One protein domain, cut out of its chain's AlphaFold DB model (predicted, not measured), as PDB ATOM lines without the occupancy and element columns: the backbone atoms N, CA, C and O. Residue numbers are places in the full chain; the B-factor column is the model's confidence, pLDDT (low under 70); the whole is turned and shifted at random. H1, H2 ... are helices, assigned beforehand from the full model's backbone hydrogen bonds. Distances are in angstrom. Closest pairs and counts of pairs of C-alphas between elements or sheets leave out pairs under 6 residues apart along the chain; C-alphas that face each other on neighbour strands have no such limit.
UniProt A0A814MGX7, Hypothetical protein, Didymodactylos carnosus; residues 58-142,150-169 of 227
ATOM      1  N   PRO A  58      -3.538  -2.599  34.959       70.69
ATOM      2  CA  PRO A  58      -2.632  -1.614  35.568       70.69
ATOM      3  C   PRO A  58      -1.596  -1.024  34.601       70.69
ATOM      4  O   PRO A  58      -1.245   0.143  34.741       70.69
ATOM      5  N   ASP A  59      -1.124  -1.800  33.628       75.06
ATOM      6  CA  ASP A  59      -0.146  -1.383  32.620       75.06
ATOM      7  C   ASP A  59      -0.777  -0.397  31.623       75.06
ATOM      8  O   ASP A  59      -0.274   0.710  31.440       75.06
ATOM      9  N   TYR A  60      -1.980  -0.701  31.119       78.44
ATOM     10  CA  TYR A  60      -2.786   0.247  30.340       78.44
ATOM     11  C   TYR A  60      -3.101   1.524  31.141       78.44
ATOM     12  O   TYR A  60      -2.966   2.636  30.628       78.44
ATOM     13  N   ALA A  61      -3.479   1.393  32.418       74.81
ATOM     14  CA  ALA A  61      -3.748   2.543  33.281       74.81
ATOM     15  C   ALA A  61      -2.499   3.411  33.519       74.81
ATOM     16  O   ALA A  61      -2.617   4.633  33.587       74.81
ATOM     17  N   MET A  62      -1.310   2.810  33.616       79.88
ATOM     18  CA  MET A  62      -0.047   3.539  33.730       79.88
ATOM     19  C   MET A  62       0.373   4.169  32.407       79.88
ATOM     20  O   MET A  62       0.769   5.327  32.411       79.88
ATOM     21  N   GLN A  63       0.208   3.484  31.274       79.50
ATOM     22  CA  GLN A  63       0.462   4.041  29.942       79.50
ATOM     23  C   GLN A  63      -0.404   5.289  29.688       79.50
ATOM     24  O   GLN A  63       0.099   6.323  29.248       79.50
ATOM     25  N   MET A  64      -1.688   5.227  30.061       79.75
ATOM     26  CA  MET A  64      -2.637   6.349  30.001       79.75
ATOM     27  C   MET A  64      -2.407   7.437  31.065       79.75
ATOM     28  O   MET A  64      -2.949   8.536  30.942       79.75
ATOM     29  N   TYR A  65      -1.643   7.145  32.121       80.44
ATOM     30  CA  TYR A  65      -1.214   8.136  33.109       80.44
ATOM     31  C   TYR A  65       0.081   8.826  32.658       80.44
ATOM     32  O   TYR A  65       0.163  10.048  32.670       80.44
ATOM     33  N   HIS A  66       1.052   8.054  32.161       80.44
ATOM     34  CA  HIS A  66       2.288   8.535  31.542       80.44
ATOM     35  C   HIS A  66       2.008   9.494  30.386       80.44
ATOM     36  O   HIS A  66       2.649  10.532  30.307       80.44
ATOM     37  N   SER A  67       1.018   9.219  29.530       81.31
ATOM     38  CA  SER A  67       0.661  10.131  28.431       81.31
ATOM     39  C   SER A  67       0.121  11.498  28.881       81.31
ATOM     40  O   SER A  67       0.015  12.402  28.055       81.31
ATOM     41  N   LYS A  68      -0.204  11.672  30.173       84.19
ATOM     42  CA  LYS A  68      -0.615  12.950  30.780       84.19
ATOM     43  C   LYS A  68       0.520  13.675  31.516       84.19
ATOM     44  O   LYS A  68       0.305  14.796  31.966       84.19
ATOM     45  N   LEU A  69       1.689  13.048  31.677       87.12
ATOM     46  CA  LEU A  69       2.863  13.636  32.327       87.12
ATOM     47  C   LEU A  69       3.928  13.994  31.282       87.12
ATOM     48  O   LEU A  69       4.108  13.306  30.279       87.12
ATOM     49  N   ALA A  70       4.688  15.053  31.545       87.75
ATOM     50  CA  ALA A  70       5.847  15.406  30.737       87.75
ATOM     51  C   ALA A  70       6.964  14.351  30.908       87.75
ATOM     52  O   ALA A  70       7.197  13.881  32.028       87.75
ATOM     53  N   PRO A  71       7.742  14.016  29.856       88.31
ATOM     54  CA  PRO A  71       8.810  13.012  29.945       88.31
ATOM     55  C   PRO A  71       9.841  13.276  31.054       88.31
ATOM     56  O   PRO A  71      10.365  12.339  31.658       88.31
ATOM     57  N   VAL A  72      10.105  14.553  31.363       88.88
ATOM     58  CA  VAL A  72      11.022  14.970  32.438       88.88
ATOM     59  C   VAL A  72      10.479  14.585  33.821       88.88
ATOM     60  O   VAL A  72      11.242  14.098  34.655       88.88
ATOM     61  N   GLN A  73       9.166  14.734  34.049       90.25
ATOM     62  CA  GLN A  73       8.499  14.333  35.296       90.25
ATOM     63  C   GLN A  73       8.557  12.814  35.481       90.25
ATOM     64  O   GLN A  73       8.934  12.336  36.549       90.25
ATOM     65  N   ILE A  74       8.229  12.057  34.426       89.75
ATOM     66  CA  ILE A  74       8.225  10.586  34.446       89.75
ATOM     67  C   ILE A  74       9.615  10.057  34.796       89.75
ATOM     68  O   ILE A  74       9.741   9.220  35.691       89.75
ATOM     69  N   ARG A  75      10.659  10.559  34.118       90.38
ATOM     70  CA  ARG A  75      12.045  10.143  34.369       90.38
ATOM     71  C   ARG A  75      12.439  10.420  35.818       90.38
ATOM     72  O   ARG A  75      12.830   9.497  36.518       90.38
ATOM     73  N   TYR A  76      12.228  11.648  36.290       92.12
ATOM     74  CA  TYR A  76      12.563  12.045  37.657       92.12
ATOM     75  C   TYR A  76      11.847  11.210  38.730       92.12
ATOM     76  O   TYR A  76      12.485  10.759  39.679       92.12
ATOM     77  N   LEU A  77      10.538  10.970  38.587       91.06
ATOM     78  CA  LEU A  77       9.792  10.161  39.552       91.06
ATOM     79  C   LEU A  77      10.184   8.679  39.500       91.06
ATOM     80  O   LEU A  77      10.228   8.029  40.542       91.06
ATOM     81  N   THR A  78      10.505   8.145  38.319       90.12
ATOM     82  CA  THR A  78      11.019   6.771  38.189       90.12
ATOM     83  C   THR A  78      12.390   6.646  38.858       90.12
ATOM     84  O   THR A  78      12.567   5.770  39.703       90.12
ATOM     85  N   ASP A  79      13.308   7.582  38.590       90.44
ATOM     86  CA  ASP A  79      14.637   7.641  39.214       90.44
ATOM     87  C   ASP A  79      14.537   7.739  40.748       90.44
ATOM     88  O   ASP A  79      15.262   7.049  41.466       90.44
ATOM     89  N   LYS A  80      13.606   8.553  41.270       89.94
ATOM     90  CA  LYS A  80      13.337   8.690  42.714       89.94
ATOM     91  C   LYS A  80      12.756   7.424  43.342       89.94
ATOM     92  O   LYS A  80      13.134   7.061  44.456       89.94
ATOM     93  N   PHE A  81      11.873   6.719  42.637       86.94
ATOM     94  CA  PHE A  81      11.372   5.424  43.098       86.94
ATOM     95  C   PHE A  81      12.494   4.373  43.121       86.94
ATOM     96  O   PHE A  81      12.573   3.579  44.054       86.94
ATOM     97  N   ASP A  82      13.399   4.400  42.142       86.00
ATOM     98  CA  ASP A  82      14.544   3.486  42.082       86.00
ATOM     99  C   ASP A  82      15.613   3.812  43.137       86.00
ATOM    100  O   ASP A  82      16.222   2.894  43.689       86.00
ATOM    101  N   GLN A  83      15.794   5.089  43.498       87.00
ATOM    102  CA  GLN A  83      16.571   5.508  44.676       87.00
ATOM    103  C   GLN A  83      15.972   4.924  45.964       87.00
ATOM    104  O   GLN A  83      16.682   4.239  46.696       87.00
ATOM    105  N   ARG A  84      14.652   5.057  46.180       83.88
ATOM    106  CA  ARG A  84      13.928   4.415  47.299       83.88
ATOM    107  C   ARG A  84      14.203   2.913  47.409       83.88
ATOM    108  O   ARG A  84      14.397   2.417  48.515       83.88
ATOM    109  N   LEU A  85      14.217   2.183  46.290       80.62
ATOM    110  CA  LEU A  85      14.491   0.740  46.297       80.62
ATOM    111  C   LEU A  85      15.953   0.415  46.643       80.62
ATOM    112  O   LEU A  85      16.204  -0.552  47.361       80.62
ATOM    113  N   LYS A  86      16.912   1.215  46.160       81.56
ATOM    114  CA  LYS A  86      18.353   1.026  46.409       81.56
ATOM    115  C   LYS A  86      18.761   1.401  47.834       81.56
ATOM    116  O   LYS A  86      19.474   0.650  48.488       81.56
ATOM    117  N   GLU A  87      18.295   2.551  48.305       79.81
ATOM    118  CA  GLU A  87      18.638   3.130  49.610       79.81
ATOM    119  C   GLU A  87      17.774   2.553  50.747       79.81
ATOM    120  O   GLU A  87      18.082   2.748  51.918       79.81
ATOM    121  N   LYS A  88      16.683   1.845  50.408       76.56
ATOM    122  CA  LYS A  88      15.616   1.391  51.323       76.56
ATOM    123  C   LYS A  88      14.922   2.531  52.094       76.56
ATOM    124  O   LYS A  88      14.289   2.293  53.121       76.56
ATOM    125  N   ILE A  89      14.988   3.760  51.576       74.12
ATOM    126  CA  ILE A  89      14.389   4.959  52.181       74.12
ATOM    127  C   ILE A  89      12.942   5.143  51.702       74.12
ATOM    128  O   ILE A  89      12.646   5.098  50.506       74.12
ATOM    129  N   ARG A  90      12.022   5.403  52.640       74.19
ATOM    130  CA  ARG A  90      10.630   5.783  52.348       74.19
ATOM    131  C   ARG A  90      10.519   7.302  52.169       74.19
ATOM    132  O   ARG A  90      10.189   8.008  53.112       74.19
ATOM    133  N   TRP A  91      10.777   7.787  50.957       79.56
ATOM    134  CA  TRP A  91      10.495   9.179  50.582       79.56
ATOM    135  C   TRP A  91       8.993   9.475  50.651       79.56
ATOM    136  O   TRP A  91       8.198   8.747  50.041       79.56
ATOM    137  N   LYS A  92       8.608  10.549  51.346       84.06
ATOM    138  CA  LYS A  92       7.210  10.992  51.406       84.06
ATOM    139  C   LYS A  92       6.833  11.784  50.145       84.06
ATOM    140  O   LYS A  92       7.666  12.526  49.620       84.06
ATOM    141  N   PRO A  93       5.601  11.664  49.612       84.75
ATOM    142  CA  PRO A  93       5.200  12.382  48.397       84.75
ATOM    143  C   PRO A  93       5.314  13.912  48.502       84.75
ATOM    144  O   PRO A  93       5.564  14.573  47.497       84.75
ATOM    145  N   GLU A  94       5.170  14.468  49.706       88.88
ATOM    146  CA  GLU A  94       5.323  15.891  50.027       88.88
ATOM    147  C   GLU A  94       6.779  16.349  49.870       88.88
ATOM    148  O   GLU A  94       7.044  17.393  49.273       88.88
ATOM    149  N   GLU A  95       7.732  15.542  50.347       88.75
ATOM    150  CA  GLU A  95       9.174  15.793  50.224       88.75
ATOM    151  C   GLU A  95       9.591  15.787  48.749       88.75
ATOM    152  O   GLU A  95      10.309  16.677  48.295       88.75
ATOM    153  N   VAL A  96       9.074  14.830  47.968       90.88
ATOM    154  CA  VAL A  96       9.332  14.749  46.521       90.88
ATOM    155  C   VAL A  96       8.715  15.940  45.776       90.88
ATOM    156  O   VAL A  96       9.348  16.464  44.857       90.88
ATOM    157  N   ALA A  97       7.525  16.408  46.177       91.19
ATOM    158  CA  ALA A  97       6.902  17.609  45.612       91.19
ATOM    159  C   ALA A  97       7.740  18.869  45.886       91.19
ATOM    160  O   ALA A  97       7.984  19.659  44.973       91.19
ATOM    161  N   ALA A  98       8.227  19.036  47.121       90.19
ATOM    162  CA  ALA A  98       9.104  20.142  47.497       90.19
ATOM    163  C   ALA A  98      10.458  20.081  46.763       90.19
ATOM    164  O   ALA A  98      10.935  21.099  46.260       90.19
ATOM    165  N   GLU A  99      11.054  18.890  46.626       91.44
ATOM    166  CA  GLU A  99      12.304  18.717  45.879       91.44
ATOM    167  C   GLU A  99      12.124  19.041  44.388       91.44
ATOM    168  O   GLU A  99      12.994  19.693  43.814       91.44
ATOM    169  N   MET A 100      10.996  18.671  43.759       91.31
ATOM    170  CA  MET A 100      10.708  19.046  42.363       91.31
ATOM    171  C   MET A 100      10.763  20.563  42.147       91.31
ATOM    172  O   MET A 100      11.321  21.008  41.147       91.31
ATOM    173  N   GLN A 101      10.247  21.362  43.085       87.50
ATOM    174  CA  GLN A 101      10.254  22.828  42.974       87.50
ATOM    175  C   GLN A 101      11.665  23.427  43.074       87.50
ATOM    176  O   GLN A 101      11.949  24.461  42.476       87.50
ATOM    177  N   GLN A 102      12.561  22.773  43.814       88.31
ATOM    178  CA  GLN A 102      13.923  23.254  44.065       88.31
ATOM    179  C   GLN A 102      14.963  22.660  43.104       88.31
ATOM    180  O   GLN A 102      16.079  23.176  43.006       88.31
ATOM    181  N   LYS A 103      14.630  21.571  42.397       87.94
ATOM    182  CA  LYS A 103      15.585  20.835  41.564       87.94
ATOM    183  C   LYS A 103      16.091  21.708  40.422       87.94
ATOM    184  O   LYS A 103      15.314  22.213  39.617       87.94
ATOM    185  N   LYS A 104      17.413  21.828  40.308       90.44
ATOM    186  CA  LYS A 104      18.095  22.518  39.207       90.44
ATOM    187  C   LYS A 104      18.753  21.515  38.266       90.44
ATOM    188  O   LYS A 104      19.144  20.420  38.674       90.44
ATOM    189  N   ARG A 105      18.850  21.892  36.994       87.88
ATOM    190  CA  ARG A 105      19.671  21.225  35.978       87.88
ATOM    191  C   ARG A 105      21.142  21.634  36.165       87.88
ATOM    192  O   ARG A 105      21.426  22.592  36.881       87.88
ATOM    193  N   SER A 106      22.062  20.950  35.481       85.06
ATOM    194  CA  SER A 106      23.472  21.364  35.325       85.06
ATOM    195  C   SER A 106      23.624  22.848  34.974       85.06
ATOM    196  O   SER A 106      24.527  23.518  35.456       85.06
ATOM    197  N   ASP A 107      22.688  23.364  34.181       84.31
ATOM    198  CA  ASP A 107      22.717  24.695  33.575       84.31
ATOM    199  C   ASP A 107      22.217  25.799  34.539       84.31
ATOM    200  O   ASP A 107      21.824  26.881  34.105       84.31
ATOM    201  N   GLY A 108      22.112  25.505  35.842       84.56
ATOM    202  CA  GLY A 108      21.641  26.411  36.903       84.56
ATOM    203  C   GLY A 108      20.135  26.716  36.901       84.56
ATOM    204  O   GLY A 108      19.574  27.061  37.943       84.56
ATOM    205  N   LYS A 109      19.461  26.549  35.758       85.44
ATOM    206  CA  LYS A 109      18.005  26.684  35.598       85.44
ATOM    207  C   LYS A 109      17.255  25.572  36.340       85.44
ATOM    208  O   LYS A 109      17.753  24.452  36.467       85.44
ATOM    209  N   PHE A 110      16.037  25.867  36.796       86.50
ATOM    210  CA  PHE A 110      15.145  24.863  37.380       86.50
ATOM    211  C   PHE A 110      14.873  23.722  36.386       86.50
ATOM    212  O   PHE A 110      14.786  23.933  35.176       86.50
ATOM    213  N   LEU A 111      14.793  22.494  36.897       87.69
ATOM    214  CA  LEU A 111      14.590  21.285  36.098       87.69
ATOM    215  C   LEU A 111      13.174  21.221  35.508       87.69
ATOM    216  O   LEU A 111      13.009  20.649  34.430       87.69
ATOM    217  N   PHE A 112      12.218  21.825  36.217       89.69
ATOM    218  CA  PHE A 112      10.792  21.897  35.917       89.69
ATOM    219  C   PHE A 112      10.325  23.354  35.908       89.69
ATOM    220  O   PHE A 112      10.798  24.163  36.710       89.69
ATOM    221  N   SER A 113       9.364  23.675  35.046       87.44
ATOM    222  CA  SER A 113       8.584  24.914  35.139       87.44
ATOM    223  C   SER A 113       7.466  24.795  36.185       87.44
ATOM    224  O   SER A 113       7.061  23.691  36.542       87.44
ATOM    225  N   SER A 114       6.896  25.922  36.629       84.69
ATOM    226  CA  SER A 114       5.771  25.947  37.582       84.69
ATOM    227  C   SER A 114       4.554  25.143  37.093       84.69
ATOM    228  O   SER A 114       3.922  24.419  37.861       84.69
ATOM    229  N   ALA A 115       4.284  25.172  35.783       84.38
ATOM    230  CA  ALA A 115       3.235  24.365  35.148       84.38
ATOM    231  C   ALA A 115       3.534  22.847  35.131       84.38
ATOM    232  O   ALA A 115       2.632  22.043  34.908       84.38
ATOM    233  N   GLU A 116       4.786  22.449  35.368       86.81
ATOM    234  CA  GLU A 116       5.244  21.056  35.428       86.81
ATOM    235  C   GLU A 116       5.424  20.562  36.876       86.81
ATOM    236  O   GLU A 116       5.896  19.441  37.096       86.81
ATOM    237  N   PHE A 117       5.050  21.355  37.883       90.62
ATOM    238  CA  PHE A 117       5.042  20.892  39.266       90.62
ATOM    239  C   PHE A 117       3.871  19.932  39.497       90.62
ATOM    240  O   PHE A 117       2.705  20.266  39.281       90.62
ATOM    241  N   LEU A 118       4.185  18.723  39.961       88.88
ATOM    242  CA  LEU A 118       3.181  17.734  40.335       88.88
ATOM    243  C   LEU A 118       2.753  17.944  41.787       88.88
ATOM    244  O   LEU A 118       3.577  18.134  42.681       88.88
ATOM    245  N   LYS A 119       1.444  17.868  42.028       90.00
ATOM    246  CA  LYS A 119       0.871  17.883  43.375       90.00
ATOM    247  C   LYS A 119       1.191  16.570  44.090       90.00
ATOM    248  O   LYS A 119       1.247  15.513  43.460       90.00
ATOM    249  N   THR A 120       1.273  16.615  45.417       88.75
ATOM    250  CA  THR A 120       1.456  15.461  46.314       88.75
ATOM    251  C   THR A 120       0.605  14.247  45.918       88.75
ATOM    252  O   THR A 120       1.122  13.143  45.752       88.75
ATOM    253  N   GLY A 121      -0.695  14.459  45.665       85.94
ATOM    254  CA  GLY A 121      -1.618  13.408  45.227       85.94
ATOM    255  C   GLY A 121      -1.230  12.754  43.896       85.94
ATOM    256  O   GLY A 121      -1.315  11.536  43.771       85.94
ATOM    257  N   GLN A 122      -0.727  13.520  42.922       89.44
ATOM    258  CA  GLN A 122      -0.281  12.993  41.624       89.44
ATOM    259  C   GLN A 122       0.969  12.117  41.785       89.44
ATOM    260  O   GLN A 122       1.003  11.001  41.271       89.44
ATOM    261  N   ILE A 123       1.952  12.570  42.569       89.31
ATOM    262  CA  ILE A 123       3.177  11.813  42.882       89.31
ATOM    263  C   ILE A 123       2.831  10.496  43.590       89.31
ATOM    264  O   ILE A 123       3.294   9.423  43.199       89.31
ATOM    265  N   ARG A 124       1.945  10.555  44.589       88.12
ATOM    266  CA  ARG A 124       1.458   9.388  45.333       88.12
ATOM    267  C   ARG A 124       0.709   8.399  44.431       88.12
ATOM    268  O   ARG A 124       0.964   7.194  44.477       88.12
ATOM    269  N   SER A 125      -0.141   8.908  43.539       84.19
ATOM    270  CA  SER A 125      -0.863   8.120  42.531       84.19
ATOM    271  C   SER A 125       0.089   7.471  41.507       84.19
ATOM    272  O   SER A 125      -0.121   6.326  41.103       84.19
ATOM    273  N   PHE A 126       1.168   8.159  41.114       88.75
ATOM    274  CA  PHE A 126       2.227   7.622  40.251       88.75
ATOM    275  C   PHE A 126       2.991   6.480  40.937       88.75
ATOM    276  O   PHE A 126       3.087   5.385  40.383       88.75
ATOM    277  N   PHE A 127       3.463   6.683  42.174       86.81
ATOM    278  CA  PHE A 127       4.174   5.652  42.939       86.81
ATOM    279  C   PHE A 127       3.308   4.421  43.238       86.81
ATOM    280  O   PHE A 127       3.817   3.303  43.182       86.81
ATOM    281  N   SER A 128       2.006   4.593  43.491       83.69
ATOM    282  CA  SER A 128       1.072   3.470  43.648       83.69
ATOM    283  C   SER A 128       0.961   2.636  42.364       83.69
ATOM    284  O   SER A 128       1.127   1.414  42.401       83.69
ATOM    285  N   ARG A 129       0.774   3.268  41.193       83.19
ATOM    286  CA  ARG A 129       0.760   2.548  39.902       83.19
ATOM    287  C   ARG A 129       2.098   1.861  39.613       83.19
ATOM    288  O   ARG A 129       2.106   0.702  39.204       83.19
ATOM    289  N   LEU A 130       3.220   2.523  39.906       84.19
ATOM    290  CA  LEU A 130       4.564   1.975  39.710       84.19
ATOM    291  C   LEU A 130       4.851   0.770  40.631       84.19
ATOM    292  O   LEU A 130       5.381  -0.233  40.149       84.19
ATOM    293  N   LYS A 131       4.425   0.809  41.909       83.00
ATOM    294  CA  LYS A 131       4.444  -0.347  42.838       83.00
ATOM    295  C   LYS A 131       3.598  -1.497  42.286       83.00
ATOM    296  O   LYS A 131       4.077  -2.623  42.238       83.00
ATOM    297  N   ASN A 132       2.379  -1.223  41.822       78.62
ATOM    298  CA  ASN A 132       1.462  -2.249  41.312       78.62
ATOM    299  C   ASN A 132       1.953  -2.941  40.028       78.62
ATOM    300  O   ASN A 132       1.663  -4.118  39.822       78.62
ATOM    301  N   ILE A 133       2.714  -2.250  39.176       74.94
ATOM    302  CA  ILE A 133       3.347  -2.857  37.995       74.94
ATOM    303  C   ILE A 133       4.590  -3.652  38.394       74.94
ATOM    304  O   ILE A 133       4.706  -4.828  38.058       74.94
ATOM    305  N   ARG A 134       5.508  -3.051  39.160       75.69
ATOM    306  CA  ARG A 134       6.783  -3.693  39.527       75.69
ATOM    307  C   ARG A 134       6.623  -4.844  40.525       75.69
ATOM    308  O   ARG A 134       7.389  -5.800  40.468       75.69
ATOM    309  N   GLY A 135       5.595  -4.805  41.373       65.94
ATOM    310  CA  GLY A 135       5.200  -5.921  42.235       65.94
ATOM    311  C   GLY A 135       4.702  -7.130  41.436       65.94
ATOM    312  O   GLY A 135       5.072  -8.256  41.749       65.94
ATOM    313  N   LYS A 136       3.958  -6.912  40.339       59.34
ATOM    314  CA  LYS A 136       3.585  -7.988  39.398       59.34
ATOM    315  C   LYS A 136       4.774  -8.540  38.611       59.34
ATOM    316  O   LYS A 136       4.760  -9.707  38.245       59.34
ATOM    317  N   LEU A 137       5.805  -7.722  38.393       49.31
ATOM    318  CA  LEU A 137       7.090  -8.131  37.811       49.31
ATOM    319  C   LEU A 137       8.067  -8.723  38.856       49.31
ATOM    320  O   LEU A 137       9.241  -8.918  38.553       49.31
ATOM    321  N   GLY A 138       7.600  -9.016  40.077       43.75
ATOM    322  CA  GLY A 138       8.338  -9.774  41.094       43.75
ATOM    323  C   GLY A 138       9.379  -8.994  41.908       43.75
ATOM    324  O   GLY A 138      10.178  -9.621  42.599       43.75
ATOM    325  N   ALA A 139       9.400  -7.656  41.844       55.69
ATOM    326  CA  ALA A 139      10.549  -6.859  42.296       55.69
ATOM    327  C   ALA A 139      10.239  -5.720  43.297       55.69
ATOM    328  O   ALA A 139      10.846  -4.654  43.207       55.69
ATOM    329  N   VAL A 140       9.334  -5.916  44.270       54.16
ATOM    330  CA  VAL A 140       9.234  -5.061  45.482       54.16
ATOM    331  C   VAL A 140       8.781  -5.902  46.687       54.16
ATOM    332  O   VAL A 140       7.690  -6.465  46.650       54.16
ATOM    333  N   GLN A 141       9.588  -5.963  47.755       47.66
ATOM    334  CA  GLN A 141       9.170  -6.491  49.067       47.66
ATOM    335  C   GLN A 141       8.402  -5.440  49.886       47.66
ATOM    336  O   GLN A 141       8.446  -4.248  49.584       47.66
ATOM    337  N   GLU A 142       7.674  -5.921  50.891       55.00
ATOM    338  CA  GLU A 142       6.652  -5.217  51.669       55.00
ATOM    339  C   GLU A 142       7.028  -3.793  52.108       55.00
ATOM    340  O   GLU A 142       8.113  -3.509  52.615       55.00
ATOM    341  N   GLU A 150      -7.077   7.024  50.961       51.38
ATOM    342  CA  GLU A 150      -7.623   6.703  49.634       51.38
ATOM    343  C   GLU A 150      -8.046   7.975  48.863       51.38
ATOM    344  O   GLU A 150      -9.214   8.361  48.843       51.38
ATOM    345  N   PHE A 151      -7.092   8.652  48.207       45.50
ATOM    346  CA  PHE A 151      -7.368   9.857  47.416       45.50
ATOM    347  C   PHE A 151      -8.060   9.504  46.093       45.50
ATOM    348  O   PHE A 151      -7.437   9.240  45.060       45.50
ATOM    349  N   LYS A 152      -9.389   9.508  46.175       44.69
ATOM    350  CA  LYS A 152     -10.356   9.214  45.119       44.69
ATOM    351  C   LYS A 152     -10.412  10.296  44.040       44.69
ATOM    352  O   LYS A 152     -11.384  11.039  43.942       44.69
ATOM    353  N   ASP A 153      -9.443  10.280  43.124       46.00
ATOM    354  CA  ASP A 153      -9.652  10.755  41.739       46.00
ATOM    355  C   ASP A 153     -10.553   9.753  40.970       46.00
ATOM    356  O   ASP A 153     -10.237   9.263  39.876       46.00
ATOM    357  N   ASP A 154     -11.702   9.422  41.571       47.41
ATOM    358  CA  ASP A 154     -12.644   8.395  41.117       47.41
ATOM    359  C   ASP A 154     -13.157   8.684  39.714       47.41
ATOM    360  O   ASP A 154     -13.451   7.757  38.965       47.41
ATOM    361  N   GLN A 155     -13.222   9.953  39.315       51.81
ATOM    362  CA  GLN A 155     -13.711  10.355  38.001       51.81
ATOM    363  C   GLN A 155     -12.871   9.761  36.857       51.81
ATOM    364  O   GLN A 155     -13.432   9.316  35.862       51.81
ATOM    365  N   VAL A 156     -11.544   9.657  37.006       54.22
ATOM    366  CA  VAL A 156     -10.673   9.113  35.943       54.22
ATOM    367  C   VAL A 156     -10.710   7.583  35.915       54.22
ATOM    368  O   VAL A 156     -10.717   6.982  34.839       54.22
ATOM    369  N   MET A 157     -10.754   6.930  37.080       45.09
ATOM    370  CA  MET A 157     -10.799   5.464  37.156       45.09
ATOM    371  C   MET A 157     -12.189   4.906  36.823       45.09
ATOM    372  O   MET A 157     -12.280   3.892  36.128       45.09
ATOM    373  N   SER A 158     -13.262   5.582  37.245       48.84
ATOM    374  CA  SER A 158     -14.635   5.252  36.850       48.84
ATOM    375  C   SER A 158     -14.842   5.454  35.353       48.84
ATOM    376  O   SER A 158     -15.357   4.542  34.715       48.84
ATOM    377  N   GLU A 159     -14.357   6.548  34.755       52.75
ATOM    378  CA  GLU A 159     -14.468   6.761  33.309       52.75
ATOM    379  C   GLU A 159     -13.736   5.665  32.514       52.75
ATOM    380  O   GLU A 159     -14.297   5.109  31.567       52.75
ATOM    381  N   VAL A 160     -12.515   5.283  32.912       51.88
ATOM    382  CA  VAL A 160     -11.795   4.171  32.270       51.88
ATOM    383  C   VAL A 160     -12.564   2.854  32.435       51.88
ATOM    384  O   VAL A 160     -12.798   2.167  31.441       51.88
ATOM    385  N   ALA A 161     -13.030   2.516  33.641       53.09
ATOM    386  CA  ALA A 161     -13.817   1.303  33.879       53.09
ATOM    387  C   ALA A 161     -15.148   1.288  33.096       53.09
ATOM    388  O   ALA A 161     -15.557   0.255  32.564       53.09
ATOM    389  N   GLN A 162     -15.810   2.437  32.970       55.03
ATOM    390  CA  GLN A 162     -17.072   2.614  32.251       55.03
ATOM    391  C   GLN A 162     -16.874   2.518  30.729       55.03
ATOM    392  O   GLN A 162     -17.676   1.872  30.054       55.03
ATOM    393  N   ARG A 163     -15.754   3.032  30.197       50.72
ATOM    394  CA  ARG A 163     -15.328   2.821  28.799       50.72
ATOM    395  C   ARG A 163     -15.066   1.339  28.479       50.72
ATOM    396  O   ARG A 163     -15.322   0.925  27.350       50.72
ATOM    397  N   PHE A 164     -14.608   0.528  29.440       45.34
ATOM    398  CA  PHE A 164     -14.476  -0.928  29.253       45.34
ATOM    399  C   PHE A 164     -15.825  -1.663  29.302       45.34
ATOM    400  O   PHE A 164     -16.084  -2.476  28.417       45.34
ATOM    401  N   ARG A 165     -16.729  -1.319  30.234       50.94
ATOM    402  CA  ARG A 165     -18.084  -1.918  30.323       50.94
ATOM    403  C   ARG A 165     -18.887  -1.810  29.017       50.94
ATOM    404  O   ARG A 165     -19.654  -2.710  28.693       50.94
ATOM    405  N   ILE A 166     -18.687  -0.737  28.249       46.88
ATOM    406  CA  ILE A 166     -19.340  -0.523  26.944       46.88
ATOM    407  C   ILE A 166     -18.786  -1.461  25.852       46.88
ATOM    408  O   ILE A 166     -19.502  -1.792  24.909       46.88
ATOM    409  N   ARG A 167     -17.532  -1.920  25.962       43.16
ATOM    410  CA  ARG A 167     -16.890  -2.767  24.942       43.16
ATOM    411  C   ARG A 167     -17.330  -4.227  25.027       43.16
ATOM    412  O   ARG A 167     -17.607  -4.821  23.990       43.16
ATOM    413  N   ASP A 168     -17.455  -4.776  26.232       40.94
ATOM    414  CA  ASP A 168     -17.916  -6.161  26.414       40.94
ATOM    415  C   ASP A 168     -19.406  -6.312  26.045       40.94
ATOM    416  O   ASP A 168     -19.809  -7.333  25.487       40.94
ATOM    417  N   ALA A 169     -20.204  -5.251  26.222       42.91
ATOM    418  CA  ALA A 169     -21.597  -5.183  25.771       42.91
ATOM    419  C   ALA A 169     -21.774  -5.172  24.234       42.91
ATOM    420  O   ALA A 169     -22.874  -5.435  23.753       42.91
TER     421      ALA A 169
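This is residues 58 to 142 and 150 to 169 of the 227 residues of the protein "Hypothetical protein" of Didymodactylos carnosus (UniProt A0A814MGX7). A small group of crossed helices has H4 running through its middle, with H1 packed on it, H2 crossing beside it at a steep angle and H3 meeting its first end. At one end of the long axis H5 points away, residues 161 to 169 sticking out; at the other is the loop around Gly 108. The printed part has 105 residues with five named helices, H1 to H5 in order, no named strand, class all helix. It is elongated, 55 by 33 by 22 A, yet only just compact, close to loose, with a radius of gyration of the C-alphas of 15.5 A.

Find C-alpha 58 at (-2.632, -1.614, 35.568), where H1 begins, residues 58 to 66, 12.0 A. H2 is residues 71 to 87, 24.1 A, and H3 residues 93 to 102, 14.6 A. H4, residues 120 to 136, 24.5 A, starts at C-alpha 120 at (1.456, 15.461, 46.314). H5, residues 154 to 168, 21.4 A, ends at C-alpha 168 at (-17.916, -6.161, 26.414).

Look first at H4, the hub. H1 touches its residues 126 to 133, C-alphas 62 and 129 closest at 6.3 A, opposite ways at 36 degrees, only just steep. H2 only just touches it, with 3 pairs of C-alphas within 8 A, the closest Phe 81 and Phe 127 at 7.2 A, a steep tilt of 63 degrees, the same way. H3 touches residues 120 to 124 of H4, C-alphas 93 and 120 closest at 5.3 A, a steep tilt of 63 degrees, opposite ways. H1 and H5 are near each other; H4 and H5 are apart. Every O i to N i+4 pair is within hydrogen-bond range in H1, H2 and H3; H4 has 12 of 13 and H5 10 of 11.

The C-alphas farthest apart, of Gly 108 and Ala 169, are 54.7 A apart. Residues 143 to 149 are not printed, and C-alphas 142 and 150 are 18.7 A apart across this cut. The link from H3 to H4 is long, 17 residues. Look for pLDDT under 70 at residues 135 to 142 and 150 to 169.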